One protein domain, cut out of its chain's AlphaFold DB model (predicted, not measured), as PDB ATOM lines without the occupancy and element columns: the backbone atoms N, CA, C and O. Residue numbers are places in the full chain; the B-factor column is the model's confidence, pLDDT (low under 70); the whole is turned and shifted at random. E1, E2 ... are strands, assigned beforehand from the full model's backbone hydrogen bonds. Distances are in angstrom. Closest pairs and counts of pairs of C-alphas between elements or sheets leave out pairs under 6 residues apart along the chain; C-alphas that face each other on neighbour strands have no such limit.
ATOM      1  N   THR A  67     162.496 115.213 149.517       61.81
ATOM      2  CA  THR A  67     163.882 115.071 149.030       61.81
ATOM      3  C   THR A  67     164.742 114.221 149.979       61.81
ATOM      4  O   THR A  67     164.554 114.230 151.199       61.81
ATOM      5  N   ILE A  68     165.702 113.471 149.422       75.38
ATOM      6  CA  ILE A  68     166.622 112.576 150.150       75.38
ATOM      7  C   ILE A  68     168.064 113.065 149.955       75.38
ATOM      8  O   ILE A  68     168.433 113.441 148.845       75.38
ATOM      9  N   ARG A  69     168.902 113.039 151.004       69.06
ATOM     10  CA  ARG A  69     170.341 113.367 150.912       69.06
ATOM     11  C   ARG A  69     171.217 112.530 151.842       69.06
ATOM     12  O   ARG A  69     170.736 111.999 152.840       69.06
ATOM     13  N   PHE A  70     172.525 112.521 151.587       71.69
ATOM     14  CA  PHE A  70     173.538 112.058 152.540       71.69
ATOM     15  C   PHE A  70     174.302 113.254 153.123       71.69
ATOM     16  O   PHE A  70     174.866 114.051 152.379       71.69
ATOM     17  N   LYS A  71     174.331 113.400 154.455       68.25
ATOM     18  CA  LYS A  71     175.081 114.466 155.148       68.25
ATOM     19  C   LYS A  71     175.654 113.938 156.461       68.25
ATOM     20  O   LYS A  71     174.934 113.320 157.238       68.25
ATOM     21  N   GLY A  72     176.948 114.163 156.710       67.56
ATOM     22  CA  GLY A  72     177.613 113.717 157.946       67.56
ATOM     23  C   GLY A  72     177.568 112.197 158.170       67.56
ATOM     24  O   GLY A  72     177.423 111.751 159.302       67.56
ATOM     25  N   GLY A  73     177.613 111.403 157.093       69.38
ATOM     26  CA  GLY A  73     177.520 109.939 157.156       69.38
ATOM     27  C   GLY A  73     176.113 109.385 157.408       69.38
ATOM     28  O   GLY A  73     175.975 108.194 157.662       69.38
ATOM     29  N   GLN A  74     175.070 110.222 157.356       71.31
ATOM     30  CA  GLN A  74     173.683 109.816 157.599       71.31
ATOM     31  C   GLN A  74     172.814 110.031 156.363       71.31
ATOM     32  O   GLN A  74     172.921 111.066 155.698       71.31
ATOM     33  N   LEU A  75     171.909 109.086 156.105       77.81
ATOM     34  CA  LEU A  75     170.777 109.287 155.204       77.81
ATOM     35  C   LEU A  75     169.778 110.237 155.876       77.81
ATOM     36  O   LEU A  75     169.406 110.020 157.032       77.81
ATOM     37  N   GLN A  76     169.347 111.282 155.174       75.44
ATOM     38  CA  GLN A  76     168.373 112.258 155.664       75.44
ATOM     39  C   GLN A  76     167.225 112.452 154.668       75.44
ATOM     40  O   GLN A  76     167.456 112.430 153.459       75.44
ATOM     41  N   VAL A  77     166.018 112.701 155.180       76.38
ATOM     42  CA  VAL A  77     164.805 112.999 154.395       76.38
ATOM     43  C   VAL A  77     164.255 114.368 154.803       76.38
ATOM     44  O   VAL A  77     164.268 114.697 155.990       76.38
ATOM     45  N   HIS A  78     163.805 115.179 153.840       67.44
ATOM     46  CA  HIS A  78     163.159 116.469 154.096       67.44
ATOM     47  C   HIS A  78     161.659 116.294 154.364       67.44
ATOM     48  O   HIS A  78     160.913 115.868 153.480       67.44
ATOM     49  N   ASP A  79     161.209 116.650 155.568       69.00
ATOM     50  CA  ASP A  79     159.808 116.509 156.005       69.00
ATOM     51  C   ASP A  79     158.892 117.673 155.570       69.00
ATOM     52  O   ASP A  79     157.722 117.710 155.939       69.00
ATOM     53  N   GLY A  80     159.412 118.621 154.779       60.19
ATOM     54  CA  GLY A  80     158.717 119.853 154.390       60.19
ATOM     55  C   GLY A  80     159.039 121.056 155.281       60.19
ATOM     56  O   GLY A  80     158.668 122.172 154.940       60.19
ATOM     57  N   THR A  81     159.748 120.856 156.397       67.12
ATOM     58  CA  THR A  81     160.270 121.937 157.254       67.12
ATOM     59  C   THR A  81     161.781 121.827 157.462       67.12
ATOM     60  O   THR A  81     162.481 122.837 157.521       67.12
ATOM     61  N   SER A  82     162.309 120.610 157.623       71.75
ATOM     62  CA  SER A  82     163.734 120.370 157.855       71.75
ATOM     63  C   SER A  82     164.172 118.972 157.411       71.75
ATOM     64  O   SER A  82     163.377 118.043 157.299       71.75
ATOM     65  N   PHE A  83     165.475 118.788 157.205       70.56
ATOM     66  CA  PHE A  83     166.046 117.457 156.984       70.56
ATOM     67  C   PHE A  83     166.204 116.697 158.308       70.56
ATOM     68  O   PHE A  83     166.870 117.185 159.226       70.56
ATOM     69  N   LYS A  84     165.664 115.477 158.381       75.50
ATOM     70  CA  LYS A  84     165.782 114.564 159.530       75.50
ATOM     71  C   LYS A  84     166.619 113.339 159.174       75.50
ATOM     72  O   LYS A  84     166.468 112.788 158.088       75.50
ATOM     73  N   SER A  85     167.501 112.913 160.080       76.75
ATOM     74  CA  SER A  85     168.299 111.689 159.911       76.75
ATOM     75  C   SER A  85     167.436 110.439 160.048       76.75
ATOM     76  O   SER A  85     166.612 110.365 160.951       76.75
ATOM     77  N   VAL A  86     167.671 109.439 159.200       75.94
ATOM     78  CA  VAL A  86     166.969 108.146 159.227       75.94
ATOM     79  C   VAL A  86     167.669 107.137 160.147       75.94
ATOM     80  O   VAL A  86     166.997 106.312 160.757       75.94
ATOM     81  N   SER A  87     168.999 107.195 160.277       63.66
ATOM     82  CA  SER A  87     169.797 106.086 160.829       63.66
ATOM     83  C   SER A  87     170.418 106.298 162.214       63.66
ATOM     84  O   SER A  87     170.653 105.307 162.891       63.66
ATOM     85  N   THR A  88     170.693 107.529 162.675       58.31
ATOM     86  CA  THR A  88     171.208 107.797 164.042       58.31
ATOM     87  C   THR A  88     170.927 109.236 164.520       58.31
ATOM     88  O   THR A  88     170.683 110.134 163.709       58.31
ATOM     89  N   GLY A  89     170.970 109.462 165.844       56.62
ATOM     90  CA  GLY A  89     170.633 110.732 166.512       56.62
ATOM     91  C   GLY A  89     169.189 110.765 167.033       56.62
ATOM     92  O   GLY A  89     168.440 109.820 166.806       56.62
ATOM     93  N   ALA A  90     168.791 111.837 167.734       46.50
ATOM     94  CA  ALA A  90     167.486 112.020 168.400       46.50
ATOM     95  C   ALA A  90     166.251 112.099 167.453       46.50
ATOM     96  O   ALA A  90     165.300 112.825 167.722       46.50
ATOM     97  N   GLY A  91     166.270 111.361 166.339       51.69
ATOM     98  CA  GLY A  91     165.188 111.242 165.363       51.69
ATOM     99  C   GLY A  91     165.369 110.138 164.306       51.69
ATOM    100  O   GLY A  91     164.593 110.118 163.358       51.69
ATOM    101  N   GLY A  92     166.369 109.249 164.423       58.75
ATOM    102  CA  GLY A  92     166.600 108.163 163.456       58.75
ATOM    103  C   GLY A  92     165.741 106.925 163.723       58.75
ATOM    104  O   GLY A  92     165.787 106.370 164.819       58.75
ATOM    105  N   ALA A  93     164.990 106.479 162.712       60.97
ATOM    106  CA  ALA A  93     164.072 105.348 162.788       60.97
ATOM    107  C   ALA A  93     164.710 103.955 162.600       60.97
ATOM    108  O   ALA A  93     164.086 102.951 162.937       60.97
ATOM    109  N   PHE A  94     165.938 103.861 162.080       67.44
ATOM    110  CA  PHE A  94     166.564 102.575 161.747       67.44
ATOM    111  C   PHE A  94     168.066 102.568 162.060       67.44
ATOM    112  O   PHE A  94     168.891 102.823 161.182       67.44
ATOM    113  N   THR A  95     168.432 102.251 163.306       63.53
ATOM    114  CA  THR A  95     169.834 102.102 163.731       63.53
ATOM    115  C   THR A  95     170.255 100.630 163.643       63.53
ATOM    116  O   THR A  95     169.696  99.811 164.381       63.53
ATOM    117  N   PRO A  96     171.228 100.244 162.795       65.62
ATOM    118  CA  PRO A  96     171.801  98.897 162.825       65.62
ATOM    119  C   PRO A  96     172.379  98.571 164.208       65.62
ATOM    120  O   PRO A  96     173.030  99.412 164.831       65.62
ATOM    121  N   VAL A  97     172.147  97.354 164.696       68.75
ATOM    122  CA  VAL A  97     172.603  96.905 166.017       68.75
ATOM    123  C   VAL A  97     173.790  95.960 165.861       68.75
ATOM    124  O   VAL A  97     173.637  94.791 165.507       68.75
ATOM    125  N   GLY A  98     174.985  96.460 166.186       68.88
ATOM    126  CA  GLY A  98     176.224  95.683 166.109       68.88
ATOM    127  C   GLY A  98     176.548  95.222 164.683       68.88
ATOM    128  O   GLY A  98     176.179  95.876 163.713       68.88
ATOM    129  N   ALA A  99     177.252  94.094 164.554       72.25
ATOM    130  CA  ALA A  99     177.631  93.519 163.255       72.25
ATOM    131  C   ALA A  99     176.570  92.557 162.667       72.25
ATOM    132  O   ALA A  99     176.839  91.873 161.682       72.25
ATOM    133  N   GLY A 100     175.398  92.443 163.305       66.44
ATOM    134  CA  GLY A 100     174.325  91.521 162.914       66.44
ATOM    135  C   GLY A 100     173.237  92.182 162.053       66.44
ATOM    136  O   GLY A 100     173.247  93.396 161.867       66.44
ATOM    137  N   PRO A 101     172.249  91.411 161.563       70.94
ATOM    138  CA  PRO A 101     171.159  91.923 160.721       70.94
ATOM    139  C   PRO A 101     170.067  92.674 161.510       70.94
ATOM    140  O   PRO A 101     169.019  93.010 160.961       70.94
ATOM    141  N   SER A 102     170.268  92.886 162.810       74.06
ATOM    142  CA  SER A 102     169.283  93.491 163.702       74.06
ATOM    143  C   SER A 102     169.239  95.006 163.528       74.06
ATOM    144  O   SER A 102     170.272  95.662 163.410       74.06
ATOM    145  N   VAL A 103     168.039  95.580 163.587       73.25
ATOM    146  CA  VAL A 103     167.816  97.030 163.544       73.25
ATOM    147  C   VAL A 103     166.993  97.430 164.763       73.25
ATOM    148  O   VAL A 103     166.053  96.729 165.133       73.25
ATOM    149  N   ALA A 104     167.355  98.540 165.404       69.81
ATOM    150  CA  ALA A 104     166.651  99.083 166.558       69.81
ATOM    151  C   ALA A 104     166.206 100.527 166.320       69.81
ATOM    152  O   ALA A 104     166.850 101.299 165.609       69.81
ATOM    153  N   PHE A 105     165.122 100.893 167.001       74.75
ATOM    154  CA  PHE A 105     164.641 102.262 167.121       74.75
ATOM    155  C   PHE A 105     165.145 102.824 168.457       74.75
ATOM    156  O   PHE A 105     164.650 102.457 169.522       74.75
ATOM    157  N   ALA A 106     166.200 103.643 168.419       65.00
ATOM    158  CA  ALA A 106     166.965 104.002 169.619       65.00
ATOM    159  C   ALA A 106     166.359 105.154 170.449       65.00
ATOM    160  O   ALA A 106     166.733 105.333 171.607       65.00
ATOM    161  N   GLY A 107     165.417 105.934 169.903       68.38
ATOM    162  CA  GLY A 107     164.784 107.047 170.619       68.38
ATOM    163  C   GLY A 107     163.435 107.446 170.028       68.38
ATOM    164  O   GLY A 107     163.267 107.392 168.821       68.38
ATOM    165  N   GLY A 108     162.486 107.858 170.876       78.00
ATOM    166  CA  GLY A 108     161.105 108.171 170.487       78.00
ATOM    167  C   GLY A 108     160.144 106.978 170.587       78.00
ATOM    168  O   GLY A 108     160.400 106.021 171.328       78.00
ATOM    169  N   ASN A 109     159.042 107.075 169.840       85.56
ATOM    170  CA  ASN A 109     157.904 106.158 169.822       85.56
ATOM    171  C   ASN A 109     157.567 105.760 168.373       85.56
ATOM    172  O   ASN A 109     157.673 106.592 167.471       85.56
ATOM    173  N   VAL A 110     157.142 104.515 168.150       86.88
ATOM    174  CA  VAL A 110     156.765 103.993 166.825       86.88
ATOM    175  C   VAL A 110     155.246 103.958 166.698       86.88
ATOM    176  O   VAL A 110     154.572 103.302 167.486       86.88
ATOM    177  N   GLY A 111     154.713 104.645 165.688       89.62
ATOM    178  CA  GLY A 111     153.291 104.639 165.352       89.62
ATOM    179  C   GLY A 111     152.999 103.759 164.138       89.62
ATOM    180  O   GLY A 111     153.717 103.835 163.143       89.62
ATOM    181  N   ILE A 112     151.934 102.961 164.190       92.06
ATOM    182  CA  ILE A 112     151.358 102.269 163.028       92.06
ATOM    183  C   ILE A 112     149.928 102.776 162.835       92.06
ATOM    184  O   ILE A 112     149.084 102.594 163.712       92.06
ATOM    185  N   GLY A 113     149.671 103.441 161.707       88.62
ATOM    186  CA  GLY A 113     148.412 104.133 161.416       88.62
ATOM    187  C   GLY A 113     148.632 105.605 161.059       88.62
ATOM    188  O   GLY A 113     149.766 106.053 160.885       88.62
ATOM    189  N   THR A 114     147.545 106.364 160.931       88.50
ATOM    190  CA  THR A 114     147.597 107.803 160.638       88.50
ATOM    191  C   THR A 114     147.568 108.605 161.934       88.50
ATOM    192  O   THR A 114     146.581 108.572 162.657       88.50
ATOM    193  N   PHE A 115     148.624 109.365 162.210       85.31
ATOM    194  CA  PHE A 115     148.767 110.148 163.437       85.31
ATOM    195  C   PHE A 115     148.717 111.649 163.130       85.31
ATOM    196  O   PHE A 115     149.523 112.144 162.347       85.31
ATOM    197  N   ALA A 116     147.793 112.380 163.764       88.31
ATOM    198  CA  ALA A 116     147.775 113.850 163.725       88.31
ATOM    199  C   ALA A 116     148.765 114.477 164.728       88.31
ATOM    200  O   ALA A 116     149.189 115.618 164.561       88.31
ATOM    201  N   VAL A 117     149.132 113.723 165.768       88.25
ATOM    202  CA  VAL A 117     150.102 114.086 166.811       88.25
ATOM    203  C   VAL A 117     151.048 112.902 167.006       88.25
ATOM    204  O   VAL A 117     150.637 111.760 166.814       88.25
ATOM    205  N   ALA A 118     152.307 113.162 167.369       85.69
ATOM    206  CA  ALA A 118     153.301 112.113 167.583       85.69
ATOM    207  C   ALA A 118     152.795 111.020 168.556       85.69
ATOM    208  O   ALA A 118     152.158 111.363 169.557       85.69
ATOM    209  N   PRO A 119     153.103 109.731 168.304       91.12
ATOM    210  CA  PRO A 119     152.721 108.638 169.193       91.12
ATOM    211  C   PRO A 119     153.199 108.877 170.628       91.12
ATOM    212  O   PRO A 119     154.306 109.372 170.855       91.12
ATOM    213  N   THR A 120     152.385 108.482 171.600       93.69
ATOM    214  CA  THR A 120     152.641 108.688 173.035       93.69
ATOM    215  C   THR A 120     153.216 107.446 173.717       93.69
ATOM    216  O   THR A 120     153.867 107.562 174.756       93.69
ATOM    217  N   HIS A 121     153.075 106.275 173.092       93.00
ATOM    218  CA  HIS A 121     153.596 104.996 173.578       93.00
ATOM    219  C   HIS A 121     154.721 104.460 172.692       93.00
ATOM    220  O   HIS A 121     154.731 104.690 171.488       93.00
ATOM    221  N   ARG A 122     155.644 103.676 173.272       89.12
ATOM    222  CA  ARG A 122     156.814 103.112 172.562       89.12
ATOM    223  C   ARG A 122     156.448 102.400 171.260       89.12
ATOM    224  O   ARG A 122     157.160 102.552 170.271       89.12
ATOM    225  N   LEU A 123     155.342 101.666 171.282       91.31
ATOM    226  CA  LEU A 123     154.639 101.177 170.108       91.31
ATOM    227  C   LEU A 123     153.166 101.538 170.281       91.31
ATOM    228  O   LEU A 123     152.533 101.098 171.238       91.31
ATOM    229  N   GLU A 124     152.635 102.320 169.356       94.06
ATOM    230  CA  GLU A 124     151.230 102.699 169.327       94.06
ATOM    231  C   GLU A 124     150.646 102.277 167.983       94.06
ATOM    232  O   GLU A 124     151.080 102.740 166.927       94.06
ATOM    233  N   VAL A 125     149.677 101.365 168.006       95.81
ATOM    234  CA  VAL A 125     148.918 101.001 166.808       95.81
ATOM    235  C   VAL A 125     147.565 101.673 166.912       95.81
ATOM    236  O   VAL A 125     146.752 101.299 167.760       95.81
ATOM    237  N   LEU A 126     147.342 102.692 166.085       94.38
ATOM    238  CA  LEU A 126     146.104 103.453 166.124       94.38
ATOM    239  C   LEU A 126     145.017 102.681 165.377       94.38
ATOM    240  O   LEU A 126     144.981 102.661 164.147       94.38
ATOM    241  N   LEU A 127     144.144 102.037 166.145       94.12
ATOM    242  CA  LEU A 127     142.987 101.304 165.646       94.12
ATOM    243  C   LEU A 127     141.706 102.088 165.924       94.12
ATOM    244  O   LEU A 127     141.568 102.736 166.960       94.12
TER     245      LEU A 127
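This is residues 67 to 127 of the 369 residues of the protein "Chaperone of endosialidase" of Chryseolinea serpens (UniProt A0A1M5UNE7). With little regular structure, this flat model has a small three-stranded meander, E1, E2, E3, each strand the antiparallel neighbour of the one before, joined by the looping residues 86 to 109 to a separate parallel pair, E4 and E5. The 61 printed residues, all strand by class, have no named helix; E1 to E5, in that order, hold only 18. The whole is only just loose, close to compact: radius of gyration of the C-alphas 12.9 A, spans 36 by 32 by 15 A.

E1, residues 68 to 71, and E2, residues 74 to 78, form an antiparallel hairpin, with N 69 and O 76 within hydrogen-bond range at 2.9 A. E2 and E3, residues 83 to 85, form another, with N 77 and O 84 at 2.9 A. E4, residues 110 to 112, and E5, residues 123 to 125, are parallel, with N 112 and O 124 at 2.9 A. E3 and E4 are apart.

E1 begins at C-alpha 68 (166.622, 112.576, 150.150); E5 ends at C-alpha 125 (148.918, 101.001, 166.808). From first to last C-alpha, E1 measures 10.0 A, E2 12.9 A, E3 and E4 6.8 A each, E5 6.6 A.

The farthest C-alphas, of Gly 72 and Leu 127, are 37.6 A apart. The printed part has no cut; the E3 to E4 link is long. In 25 residues, among them 87 to 98, pLDDT is under 70.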